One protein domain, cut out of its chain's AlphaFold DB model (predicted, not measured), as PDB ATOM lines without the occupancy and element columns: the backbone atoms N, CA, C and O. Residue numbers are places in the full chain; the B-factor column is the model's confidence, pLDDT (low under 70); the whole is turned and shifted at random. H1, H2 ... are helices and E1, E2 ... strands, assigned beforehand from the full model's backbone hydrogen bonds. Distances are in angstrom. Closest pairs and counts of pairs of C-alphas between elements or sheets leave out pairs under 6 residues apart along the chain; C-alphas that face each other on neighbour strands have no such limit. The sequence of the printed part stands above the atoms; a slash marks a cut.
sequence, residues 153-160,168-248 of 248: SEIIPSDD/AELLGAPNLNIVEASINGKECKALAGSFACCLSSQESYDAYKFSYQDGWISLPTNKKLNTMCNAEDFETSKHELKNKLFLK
ATOM      1  N   SER A 153     111.835  22.128 107.779       63.66
ATOM      2  CA  SER A 153     112.230  22.823 109.004       63.66
ATOM      3  C   SER A 153     113.704  23.201 109.019       63.66
ATOM      4  O   SER A 153     114.539  22.518 108.436       63.66
ATOM      5  N   GLU A 154     114.027  24.305 109.691       69.44
ATOM      6  CA  GLU A 154     115.411  24.717 109.941       69.44
ATOM      7  C   GLU A 154     116.069  23.831 110.999       69.44
ATOM      8  O   GLU A 154     115.474  23.536 112.039       69.44
ATOM      9  N   ILE A 155     117.338  23.484 110.774       61.47
ATOM     10  CA  ILE A 155     118.193  22.917 111.818       61.47
ATOM     11  C   ILE A 155     118.575  24.058 112.760       61.47
ATOM     12  O   ILE A 155     119.390  24.914 112.411       61.47
ATOM     13  N   ILE A 156     117.971  24.088 113.949       56.38
ATOM     14  CA  ILE A 156     118.337  25.043 114.999       56.38
ATOM     15  C   ILE A 156     119.546  24.474 115.753       56.38
ATOM     16  O   ILE A 156     119.422  23.404 116.354       56.38
ATOM     17  N   PRO A 157     120.709  25.155 115.747       47.97
ATOM     18  CA  PRO A 157     121.849  24.751 116.557       47.97
ATOM     19  C   PRO A 157     121.450  24.794 118.034       47.97
ATOM     20  O   PRO A 157     121.115  25.849 118.566       47.97
ATOM     21  N   SER A 158     121.445  23.632 118.677       45.78
ATOM     22  CA  SER A 158     121.278  23.491 120.119       45.78
ATOM     23  C   SER A 158     122.667  23.368 120.741       45.78
ATOM     24  O   SER A 158     123.456  22.533 120.299       45.78
ATOM     25  N   ASP A 159     122.956  24.158 121.777       42.59
ATOM     26  CA  ASP A 159     124.174  23.995 122.588       42.59
ATOM     27  C   ASP A 159     124.205  22.633 123.319       42.59
ATOM     28  O   ASP A 159     125.264  22.183 123.763       42.59
ATOM     29  N   ASP A 160     123.062  21.938 123.400       37.69
ATOM     30  CA  ASP A 160     122.962  20.570 123.900       37.69
ATOM     31  C   ASP A 160     123.239  19.543 122.789       37.69
ATOM     32  O   ASP A 160     122.473  19.370 121.834       37.69
ATOM     33  N   ALA A 168     112.361  14.553 120.181       38.78
ATOM     34  CA  ALA A 168     111.419  15.480 119.555       38.78
ATOM     35  C   ALA A 168     109.971  14.970 119.648       38.78
ATOM     36  O   ALA A 168     109.048  15.778 119.798       38.78
ATOM     37  N   GLU A 169     109.801  13.647 119.624       35.19
ATOM     38  CA  GLU A 169     108.516  12.950 119.696       35.19
ATOM     39  C   GLU A 169     107.915  12.950 121.110       35.19
ATOM     40  O   GLU A 169     106.726  13.218 121.278       35.19
ATOM     41  N   LEU A 170     108.737  12.736 122.147       30.64
ATOM     42  CA  LEU A 170     108.270  12.677 123.539       30.64
ATOM     43  C   LEU A 170     108.056  14.053 124.198       30.64
ATOM     44  O   LEU A 170     107.267  14.161 125.137       30.64
ATOM     45  N   LEU A 171     108.750  15.104 123.740       35.50
ATOM     46  CA  LEU A 171     108.780  16.417 124.413       35.50
ATOM     47  C   LEU A 171     108.089  17.553 123.640       35.50
ATOM     48  O   LEU A 171     108.130  18.704 124.079       35.50
ATOM     49  N   GLY A 172     107.436  17.269 122.509       36.53
ATOM     50  CA  GLY A 172     106.721  18.295 121.740       36.53
ATOM     51  C   GLY A 172     107.647  19.283 121.018       36.53
ATOM     52  O   GLY A 172     107.331  20.471 120.950       36.53
ATOM     53  N   ALA A 173     108.767  18.776 120.493       48.66
ATOM     54  CA  ALA A 173     109.733  19.445 119.616       48.66
ATOM     55  C   ALA A 173     110.089  20.905 119.996       48.66
ATOM     56  O   ALA A 173     109.722  21.840 119.276       48.66
ATOM     57  N   PRO A 174     110.869  21.130 121.072       44.50
ATOM     58  CA  PRO A 174     111.308  22.470 121.471       44.50
ATOM     59  C   PRO A 174     112.241  23.164 120.458       44.50
ATOM     60  O   PRO A 174     112.479  24.356 120.604       44.50
ATOM     61  N   ASN A 175     112.726  22.457 119.424       53.72
ATOM     62  CA  ASN A 175     113.712  22.950 118.447       53.72
ATOM     63  C   ASN A 175     113.246  22.864 116.976       53.72
ATOM     64  O   ASN A 175     114.062  22.994 116.067       53.72
ATOM     65  N   LEU A 176     111.957  22.619 116.708       63.97
ATOM     66  CA  LEU A 176     111.433  22.559 115.337       63.97
ATOM     67  C   LEU A 176     110.934  23.939 114.906       63.97
ATOM     68  O   LEU A 176     109.938  24.400 115.453       63.97
ATOM     69  N   ASN A 177     111.565  24.569 113.911       77.31
ATOM     70  CA  ASN A 177     111.033  25.767 113.255       77.31
ATOM     71  C   ASN A 177     110.692  25.467 111.792       77.31
ATOM     72  O   ASN A 177     111.581  25.395 110.943       77.31
ATOM     73  N   ILE A 178     109.402  25.293 111.511       77.56
ATOM     74  CA  ILE A 178     108.871  25.084 110.165       77.56
ATOM     75  C   ILE A 178     109.116  26.348 109.334       77.56
ATOM     76  O   ILE A 178     108.810  27.461 109.773       77.56
ATOM     77  N   VAL A 179     109.660  26.174 108.133       80.06
ATOM     78  CA  VAL A 179     109.857  27.250 107.150       80.06
ATOM     79  C   VAL A 179     108.931  27.119 105.953       80.06
ATOM     80  O   VAL A 179     108.523  28.139 105.402       80.06
ATOM     81  N   GLU A 180     108.522  25.895 105.627       77.38
ATOM     82  CA  GLU A 180     107.500  25.611 104.626       77.38
ATOM     83  C   GLU A 180     106.530  24.561 105.168       77.38
ATOM     84  O   GLU A 180     106.939  23.585 105.802       77.38
ATOM     85  N   ALA A 181     105.239  24.798 104.941       78.44
ATOM     86  CA  ALA A 181     104.147  23.945 105.382       78.44
ATOM     87  C   ALA A 181     103.293  23.578 104.172       78.44
ATOM     88  O   ALA A 181     102.808  24.476 103.480       78.44
ATOM     89  N   SER A 182     103.088  22.284 103.950       78.38
ATOM     90  CA  SER A 182     102.199  21.779 102.909       78.38
ATOM     91  C   SER A 182     101.016  21.071 103.559       78.38
ATOM     92  O   SER A 182     101.198  20.167 104.370       78.38
ATOM     93  N   ILE A 183      99.800  21.510 103.234       78.94
ATOM     94  CA  ILE A 183      98.566  20.795 103.573       78.94
ATOM     95  C   ILE A 183      97.763  20.653 102.288       78.94
ATOM     96  O   ILE A 183      97.485  21.654 101.624       78.94
ATOM     97  N   ASN A 184      97.353  19.426 101.964       72.19
ATOM     98  CA  ASN A 184      96.622  19.136 100.738       72.19
ATOM     99  C   ASN A 184      95.447  20.101 100.505       72.19
ATOM    100  O   ASN A 184      94.584  20.290 101.371       72.19
ATOM    101  N   GLY A 185      95.409  20.702  99.316       74.62
ATOM    102  CA  GLY A 185      94.331  21.591  98.889       74.62
ATOM    103  C   GLY A 185      94.250  22.920  99.647       74.62
ATOM    104  O   GLY A 185      93.238  23.614  99.521       74.62
ATOM    105  N   LYS A 186      95.273  23.288 100.428       84.25
ATOM    106  CA  LYS A 186      95.326  24.555 101.164       84.25
ATOM    107  C   LYS A 186      96.537  25.379 100.765       84.25
ATOM    108  O   LYS A 186      97.637  24.874 100.586       84.25
ATOM    109  N   GLU A 187      96.324  26.686 100.705       89.69
ATOM    110  CA  GLU A 187      97.417  27.645 100.657       89.69
ATOM    111  C   GLU A 187      97.903  27.909 102.085       89.69
ATOM    112  O   GLU A 187      97.126  28.358 102.935       89.69
ATOM    113  N   CYS A 188      99.171  27.607 102.350       89.50
ATOM    114  CA  CYS A 188      99.769  27.671 103.677       89.50
ATOM    115  C   CYS A 188     101.017  28.554 103.689       89.50
ATOM    116  O   CYS A 188     101.789  28.595 102.735       89.50
ATOM    117  N   LYS A 189     101.240  29.223 104.819       92.69
ATOM    118  CA  LYS A 189     102.474  29.944 105.138       92.69
ATOM    119  C   LYS A 189     102.959  29.539 106.526       92.69
ATOM    120  O   LYS A 189     102.172  29.461 107.472       92.69
ATOM    121  N   ALA A 190     104.254  29.274 106.659       90.12
ATOM    122  CA  ALA A 190     104.845  28.914 107.942       90.12
ATOM    123  C   ALA A 190     104.871  30.124 108.885       90.12
ATOM    124  O   ALA A 190     105.319  31.207 108.489       90.12
ATOM    125  N   LEU A 191     104.404  29.933 110.123       90.50
ATOM    126  CA  LEU A 191     104.406  30.967 111.154       90.50
ATOM    127  C   LEU A 191     105.719  30.894 111.940       90.50
ATOM    128  O   LEU A 191     106.676  31.561 111.578       90.50
ATOM    129  N   ALA A 192     105.793  30.076 112.986       86.38
ATOM    130  CA  ALA A 192     107.022  29.818 113.731       86.38
ATOM    131  C   ALA A 192     106.861  28.533 114.540       86.38
ATOM    132  O   ALA A 192     105.741  28.153 114.893       86.38
ATOM    133  N   GLY A 193     107.968  27.888 114.889       82.12
ATOM    134  CA  GLY A 193     107.886  26.647 115.649       82.12
ATOM    135  C   GLY A 193     107.243  25.531 114.828       82.12
ATOM    136  O   GLY A 193     107.490  25.406 113.633       82.12
ATOM    137  N   SER A 194     106.340  24.782 115.458       84.19
ATOM    138  CA  SER A 194     105.482  23.785 114.806       84.19
ATOM    139  C   SER A 194     104.180  24.364 114.232       84.19
ATOM    140  O   SER A 194     103.257  23.607 113.934       84.19
ATOM    141  N   PHE A 195     104.061  25.691 114.096       89.88
ATOM    142  CA  PHE A 195     102.825  26.346 113.668       89.88
ATOM    143  C   PHE A 195     102.884  26.859 112.226       89.88
ATOM    144  O   PHE A 195     103.868  27.464 111.794       89.88
ATOM    145  N   ALA A 196     101.770  26.702 111.517       92.12
ATOM    146  CA  ALA A 196     101.531  27.271 110.196       92.12
ATOM    147  C   ALA A 196     100.171  27.974 110.149       92.12
ATOM    148  O   ALA A 196      99.318  27.781 111.015       92.12
ATOM    149  N   CYS A 197      99.976  28.798 109.132       94.38
ATOM    150  CA  CYS A 197      98.734  29.499 108.855       94.38
ATOM    151  C   CYS A 197      98.245  29.062 107.482       94.38
ATOM    152  O   CYS A 197      98.964  29.256 106.504       94.38
ATOM    153  N   CYS A 198      97.042  28.503 107.394       92.94
ATOM    154  CA  CYS A 198      96.500  27.992 106.138       92.94
ATOM    155  C   CYS A 198      95.107  28.546 105.860       92.94
ATOM    156  O   CYS A 198      94.288  28.674 106.771       92.94
ATOM    157  N   LEU A 199      94.838  28.852 104.595       91.00
ATOM    158  CA  LEU A 199      93.580  29.441 104.158       91.00
ATOM    159  C   LEU A 199      92.402  28.498 104.488       91.00
ATOM    160  O   LEU A 199      92.417  27.302 104.162       91.00
ATOM    161  N   SER A 200      91.399  29.019 105.196       79.19
ATOM    162  CA  SER A 200      90.227  28.258 105.663       79.19
ATOM    163  C   SER A 200      88.940  28.616 104.926       79.19
ATOM    164  O   SER A 200      88.093  27.752 104.703       79.19
ATOM    165  N   SER A 201      88.824  29.873 104.502       70.69
ATOM    166  CA  SER A 201      87.755  30.427 103.667       70.69
ATOM    167  C   SER A 201      88.333  31.560 102.807       70.69
ATOM    168  O   SER A 201      89.500  31.900 102.987       70.69
ATOM    169  N   GLN A 202      87.565  32.126 101.866       65.88
ATOM    170  CA  GLN A 202      88.081  32.996 100.790       65.88
ATOM    171  C   GLN A 202      88.946  34.198 101.235       65.88
ATOM    172  O   GLN A 202      89.624  34.757 100.381       65.88
ATOM    173  N   GLU A 203      88.986  34.577 102.523       76.31
ATOM    174  CA  GLU A 203      89.783  35.723 102.994       76.31
ATOM    175  C   GLU A 203      90.512  35.535 104.344       76.31
ATOM    176  O   GLU A 203      91.141  36.479 104.819       76.31
ATOM    177  N   SER A 204      90.470  34.357 104.988       88.38
ATOM    178  CA  SER A 204      91.067  34.176 106.328       88.38
ATOM    179  C   SER A 204      91.967  32.950 106.451       88.38
ATOM    180  O   SER A 204      91.625  31.859 105.988       88.38
ATOM    181  N   TYR A 205      93.091  33.116 107.150       93.00
ATOM    182  CA  TYR A 205      93.986  32.026 107.532       93.00
ATOM    183  C   TYR A 205      93.645  31.506 108.933       93.00
ATOM    184  O   TYR A 205      93.608  32.279 109.894       93.00
ATOM    185  N   ASP A 206      93.484  30.191 109.061       93.19
ATOM    186  CA  ASP A 206      93.426  29.511 110.354       93.19
ATOM    187  C   ASP A 206      94.822  29.023 110.746       93.19
ATOM    188  O   ASP A 206      95.629  28.627 109.899       93.19
ATOM    189  N   ALA A 207      95.099  29.009 112.044       93.38
ATOM    190  CA  ALA A 207      96.302  28.419 112.598       93.38
ATOM    191  C   ALA A 207      96.220  26.889 112.578       93.38
ATOM    192  O   ALA A 207      95.204  26.299 112.944       93.38
ATOM    193  N   TYR A 208      97.329  26.254 112.225       91.75
ATOM    194  CA  TYR A 208      97.550  24.816 112.297       91.75
ATOM    195  C   TYR A 208      98.785  24.551 113.146       91.75
ATOM    196  O   TYR A 208      99.727  25.349 113.168       91.75
ATOM    197  N   LYS A 209      98.784  23.420 113.843       88.81
ATOM    198  CA  LYS A 209      99.956  22.886 114.530       88.81
ATOM    199  C   LYS A 209     100.302  21.537 113.928       88.81
ATOM    200  O   LYS A 209      99.421  20.697 113.771       88.81
ATOM    201  N   PHE A 210     101.577  21.329 113.657       79.06
ATOM    202  CA  PHE A 210     102.083  20.024 113.289       79.06
ATOM    203  C   PHE A 210     102.393  19.158 114.514       79.06
ATOM    204  O   PHE A 210     102.948  19.630 115.516       79.06
ATOM    205  N   SER A 211     102.051  17.881 114.398       70.50
ATOM    206  CA  SER A 211     102.385  16.781 115.297       70.50
ATOM    207  C   SER A 211     102.884  15.615 114.447       70.50
ATOM    208  O   SER A 211     102.280  15.316 113.424       70.50
ATOM    209  N   TYR A 212     103.940  14.918 114.865       58.28
ATOM    210  CA  TYR A 212     104.394  13.717 114.151       58.28
ATOM    211  C   TYR A 212     103.374  12.570 114.211       58.28
ATOM    212  O   TYR A 212     103.298  11.776 113.282       58.28
ATOM    213  N   GLN A 213     102.560  12.511 115.272       61.84
ATOM    214  CA  GLN A 213     101.547  11.465 115.457       61.84
ATOM    215  C   GLN A 213     100.293  11.707 114.612       61.84
ATOM    216  O   GLN A 213      99.701  10.768 114.091       61.84
ATOM    217  N   ASP A 214      99.891  12.972 114.483       65.19
ATOM    218  CA  ASP A 214      98.584  13.348 113.931       65.19
ATOM    219  C   ASP A 214      98.687  14.174 112.637       65.19
ATOM    220  O   ASP A 214      97.671  14.585 112.075       65.19
ATOM    221  N   GLY A 215      99.905  14.480 112.185       71.38
ATOM    222  CA  GLY A 215     100.156  15.428 111.107       71.38
ATOM    223  C   GLY A 215      99.682  16.841 111.463       71.38
ATOM    224  O   GLY A 215      99.953  17.374 112.544       71.38
ATOM    225  N   TRP A 216      98.980  17.482 110.531       80.25
ATOM    226  CA  TRP A 216      98.481  18.844 110.694       80.25
ATOM    227  C   TRP A 216      97.130  18.902 111.412       80.25
ATOM    228  O   TRP A 216      96.099  18.487 110.884       80.25
ATOM    229  N   ILE A 217      97.113  19.534 112.586       87.12
ATOM    230  CA  ILE A 217      95.911  19.748 113.395       87.12
ATOM    231  C   ILE A 217      95.468  21.209 113.281       87.12
ATOM    232  O   ILE A 217      96.223  22.126 113.611       87.12
ATOM    233  N   SER A 218      94.221  21.438 112.862       89.81
ATOM    234  CA  SER A 218      93.619  22.778 112.820       89.81
ATOM    235  C   SER A 218      93.328  23.313 114.228       89.81
ATOM    236  O   SER A 218      92.798  22.599 115.082       89.81
ATOM    237  N   LEU A 219      93.626  24.591 114.465       88.81
ATOM    238  CA  LEU A 219      93.423  25.300 115.733       88.81
ATOM    239  C   LEU A 219      92.491  26.522 115.568       88.81
ATOM    240  O   LEU A 219      92.852  27.642 115.951       88.81
ATOM    241  N   PRO A 220      91.254  26.351 115.065       81.56
ATOM    242  CA  PRO A 220      90.379  27.471 114.701       81.56
ATOM    243  C   PRO A 220      89.928  28.300 115.916       81.56
ATOM    244  O   PRO A 220      89.562  29.467 115.799       81.56
ATOM    245  N   THR A 221      89.990  27.735 117.123       85.81
ATOM    246  CA  THR A 221      89.601  28.413 118.368       85.81
ATOM    247  C   THR A 221      90.749  29.181 119.033       85.81
ATOM    248  O   THR A 221      90.513  29.939 119.980       85.81
ATOM    249  N   ASN A 222      91.991  29.045 118.551       88.38
ATOM    250  CA  ASN A 222      93.144  29.724 119.137       88.38
ATOM    251  C   ASN A 222      93.234  31.181 118.660       88.38
ATOM    252  O   ASN A 222      93.940  31.508 117.709       88.38
ATOM    253  N   LYS A 223      92.533  32.077 119.366       89.44
ATOM    254  CA  LYS A 223      92.460  33.509 119.021       89.44
ATOM    255  C   LYS A 223      93.831  34.147 118.796       89.44
ATOM    256  O   LYS A 223      93.993  34.874 117.832       89.44
ATOM    257  N   LYS A 224      94.819  33.858 119.650       91.06
ATOM    258  CA  LYS A 224      96.150  34.477 119.563       91.06
ATOM    259  C   LYS A 224      96.869  34.090 118.269       91.06
ATOM    260  O   LYS A 224      97.374  34.971 117.580       91.06
ATOM    261  N   LEU A 225      96.898  32.797 117.941       90.62
ATOM    262  CA  LEU A 225      97.540  32.321 116.714       90.62
ATOM    263  C   LEU A 225      96.768  32.765 115.468       90.62
ATOM    264  O   LEU A 225      97.383  33.223 114.513       90.62
ATOM    265  N   ASN A 226      95.433  32.732 115.498       91.25
ATOM    266  CA  ASN A 226      94.615  33.211 114.381       91.25
ATOM    267  C   ASN A 226      94.786  34.719 114.142       91.25
ATOM    268  O   ASN A 226      94.854  35.149 112.993       91.25
ATOM    269  N   THR A 227      94.935  35.531 115.194       93.19
ATOM    270  CA  THR A 227      95.291  36.951 115.047       93.19
ATOM    271  C   THR A 227      96.658  37.120 114.386       93.19
ATOM    272  O   THR A 227      96.784  37.951 113.497       93.19
ATOM    273  N   MET A 228      97.662  36.320 114.759       94.38
ATOM    274  CA  MET A 228      98.983  36.357 114.113       94.38
ATOM    275  C   MET A 228      98.920  35.928 112.638       94.38
ATOM    276  O   MET A 228      99.553  36.553 111.794       94.38
ATOM    277  N   CYS A 229      98.125  34.907 112.305       94.06
ATOM    278  CA  CYS A 229      97.961  34.427 110.930       94.06
ATOM    279  C   CYS A 229      97.358  35.469 109.976       94.06
ATOM    280  O   CYS A 229      97.705  35.490 108.789       94.06
ATOM    281  N   ASN A 230      96.489  36.330 110.508       93.75
ATOM    282  CA  ASN A 230      95.780  37.378 109.772       93.75
ATOM    283  C   ASN A 230      96.319  38.787 110.076       93.75
ATOM    284  O   ASN A 230      95.638  39.774 109.806       93.75
ATOM    285  N   ALA A 231      97.511  38.900 110.670       94.31
ATOM    286  CA  ALA A 231      98.138  40.192 110.911       94.31
ATOM    287  C   ALA A 231      98.500  40.869 109.580       94.31
ATOM    288  O   ALA A 231      98.998  40.211 108.666       94.31
ATOM    289  N   GLU A 232      98.285  42.186 109.499       93.25
ATOM    290  CA  GLU A 232      98.697  43.007 108.350       93.25
ATOM    291  C   GLU A 232     100.212  42.900 108.119       93.25
ATOM    292  O   GLU A 232     100.661  42.703 106.993       93.25
ATOM    293  N   ASP A 233     100.986  42.914 109.209       94.44
ATOM    294  CA  ASP A 233     102.411  42.590 109.211       94.44
ATOM    295  C   ASP A 233     102.645  41.168 109.753       94.44
ATOM    296  O   ASP A 233     102.932  40.927 110.938       94.44
ATOM    297  N   PHE A 234     102.457  40.198 108.858       93.69
ATOM    298  CA  PHE A 234     102.647  38.781 109.155       93.69
ATOM    299  C   PHE A 234     104.097  38.452 109.538       93.69
ATOM    300  O   PHE A 234     104.315  37.685 110.477       93.69
ATOM    301  N   GLU A 235     105.083  39.043 108.858       93.88
ATOM    302  CA  GLU A 235     106.502  38.744 109.093       93.88
ATOM    303  C   GLU A 235     106.970  39.232 110.467       93.88
ATOM    304  O   GLU A 235     107.668  38.497 111.172       93.88
ATOM    305  N   THR A 236     106.511  40.405 110.917       93.50
ATOM    306  CA  THR A 236     106.766  40.861 112.293       93.50
ATOM    307  C   THR A 236     106.138  39.913 113.316       93.50
ATOM    308  O   THR A 236     106.808  39.489 114.261       93.50
ATOM    309  N   SER A 237     104.885  39.492 113.105       92.44
ATOM    310  CA  SER A 237     104.195  38.549 114.004       92.44
ATOM    311  C   SER A 237     104.905  37.189 114.086       92.44
ATOM    312  O   SER A 237     105.047  36.610 115.169       92.44
ATOM    313  N   LYS A 238     105.391  36.698 112.943       92.25
ATOM    314  CA  LYS A 238     106.223  35.499 112.812       92.25
ATOM    315  C   LYS A 238     107.538  35.635 113.572       92.25
ATOM    316  O   LYS A 238     107.871  34.754 114.368       92.25
ATOM    317  N   HIS A 239     108.257  36.740 113.383       89.94
ATOM    318  CA  HIS A 239     109.523  36.993 114.069       89.94
ATOM    319  C   HIS A 239     109.342  37.082 115.591       89.94
ATOM    320  O   HIS A 239     110.090  36.457 116.343       89.94
ATOM    321  N   GLU A 240     108.302  37.776 116.064       88.44
ATOM    322  CA  GLU A 240     107.981  37.841 117.491       88.44
ATOM    323  C   GLU A 240     107.690  36.469 118.102       88.44
ATOM    324  O   GLU A 240     108.124  36.188 119.224       88.44
ATOM    325  N   LEU A 241     106.916  35.626 117.405       85.25
ATOM    326  CA  LEU A 241     106.614  34.284 117.893       85.25
ATOM    327  C   LEU A 241     107.875  33.417 117.901       85.25
ATOM    328  O   LEU A 241     108.124  32.750 118.902       85.25
ATOM    329  N   LYS A 242     108.695  33.476 116.842       82.31
ATOM    330  CA  LYS A 242     109.984  32.773 116.771       82.31
ATOM    331  C   LYS A 242     110.886  33.170 117.942       82.31
ATOM    332  O   LYS A 242     111.377  32.293 118.647       82.31
ATOM    333  N   ASN A 243     111.022  34.465 118.224       81.31
ATOM    334  CA  ASN A 243     111.820  34.934 119.358       81.31
ATOM    335  C   ASN A 243     111.260  34.408 120.684       81.31
ATOM    336  O   ASN A 243     112.007  33.839 121.459       81.31
ATOM    337  N   LYS A 244     109.944  34.478 120.920       80.06
ATOM    338  CA  LYS A 244     109.337  33.944 122.160       80.06
ATOM    339  C   LYS A 244     109.543  32.438 122.351       80.06
ATOM    340  O   LYS A 244     109.561  31.981 123.489       80.06
ATOM    341  N   LEU A 245     109.616  31.674 121.261       73.62
ATOM    342  CA  LEU A 245     109.799  30.225 121.306       73.62
ATOM    343  C   LEU A 245     111.262  29.828 121.530       73.62
ATOM    344  O   LEU A 245     111.512  28.880 122.269       73.62
ATOM    345  N   PHE A 246     112.207  30.547 120.919       69.81
ATOM    346  CA  PHE A 246     113.601  30.094 120.817       69.81
ATOM    347  C   PHE A 246     114.636  31.025 121.458       69.81
ATOM    348  O   PHE A 246     115.750  30.592 121.731       69.81
ATOM    349  N   LEU A 247     114.300  32.291 121.708       64.62
ATOM    350  CA  LEU A 247     115.195  33.293 122.285       64.62
ATOM    351  C   LEU A 247     114.610  33.766 123.624       64.62
ATOM    352  O   LEU A 247     113.605  34.475 123.668       64.62
ATOM    353  N   LYS A 248     115.223  33.332 124.726       52.25
ATOM    354  CA  LYS A 248     114.922  33.865 126.061       52.25
ATOM    355  C   LYS A 248     115.528  35.248 126.250       52.25
ATOM    356  O   LYS A 248     116.708  35.417 125.874       52.25
TER     357      LYS A 248
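Overview. This is residues 153 to 160 and 168 to 248 of the 248 residues of an uncharacterized protein of Psychrobacter sp (UniProt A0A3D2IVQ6). A strongly twisted, curled sheet of four strands, E3 to E6, has the short helix H2 packed across one face, over E5. The longest helix, H3, turns off from H2 at a corner and runs toward the end where a small two-stranded pair, E1 and E2, lies, with E2 beside E3. The printed part has 89 residues, with elements in the order E1 H1 E2 E3 E4 E5 E6 H2 H3: three named helices and six named strands, of the mixed class. The larger sheet runs E3, E4, E5, E6, and both sheets are antiparallel. The whole is compact, with a radius of gyration of the C-alphas of 12.9 A, and spans 44 by 29 by 21 A.

Along the chain. Start in the larger sheet with E3, residues 188 to 190; E4, residues 195 to 201, covers 18.5 A. Find C-alpha 204 at (91.067, 34.176, 106.328); from there E5 runs 22.6 A to residue 211, and E6 is residues 215 to 218. H2 takes residues 223 to 229, 9.8 A. H3, residues 234 to 246, covers 18.2 A and ends with C-alpha 246 at (113.601, 30.094, 120.817). Look back to E1, residues 153 to 155, beginning at C-alpha 153 (112.230, 22.823, 109.004), then to H1, residues 168 to 171, and E2, residues 176 to 181, 12.4 A.

Arrangement. E3 to E6 form a meander, each strand the antiparallel neighbour of the one before, and each successive pair is a hairpin. Look for N 189 and O 197 at 2.8 A between E3 and E4, N 206 and O 198 at 2.9 A between E4 and E5, and N 217 and O 209 at 2.8 A between E5 and E6. H2 is on this sheet at a height of 8.1 A, across the strands at 72 degrees to E5 on the local plane; their closest C-alphas, Ala 207 and Asn 226, are 5.4 A apart. H3, with residues 234 to 238, only just touches H2, with 3 pairs of C-alphas within 8 A, and only at the corner by their link; the closest are Met 228 and Ser 237, 5.7 A. H3 only grazes the sheet. The closest C-alphas of E2 and E3, Val 179 and Ala 190, are 5.3 A apart. E1 and E2 are antiparallel, with N 154 and O 177 at 3.0 A. H1 and H3 are apart. H2 and H3 have every O i to N i+4 pair within hydrogen-bond range; H1 is too short for one, and its one O i to N i+3 pair is not within range.

Size, cuts and confidence. The farthest C-alphas, Asp 160 and Gln 202, are 43.6 A apart. Residues 161 to 167 are not printed; C-alphas 160 and 168 stand 13.3 A apart across the cut. Of the links printed whole, none is long. Mean pLDDT of the printed part is 77.1; residues 153 to 160, 168 to 176, 202, 212 to 214 and 246 to 248 are under 70.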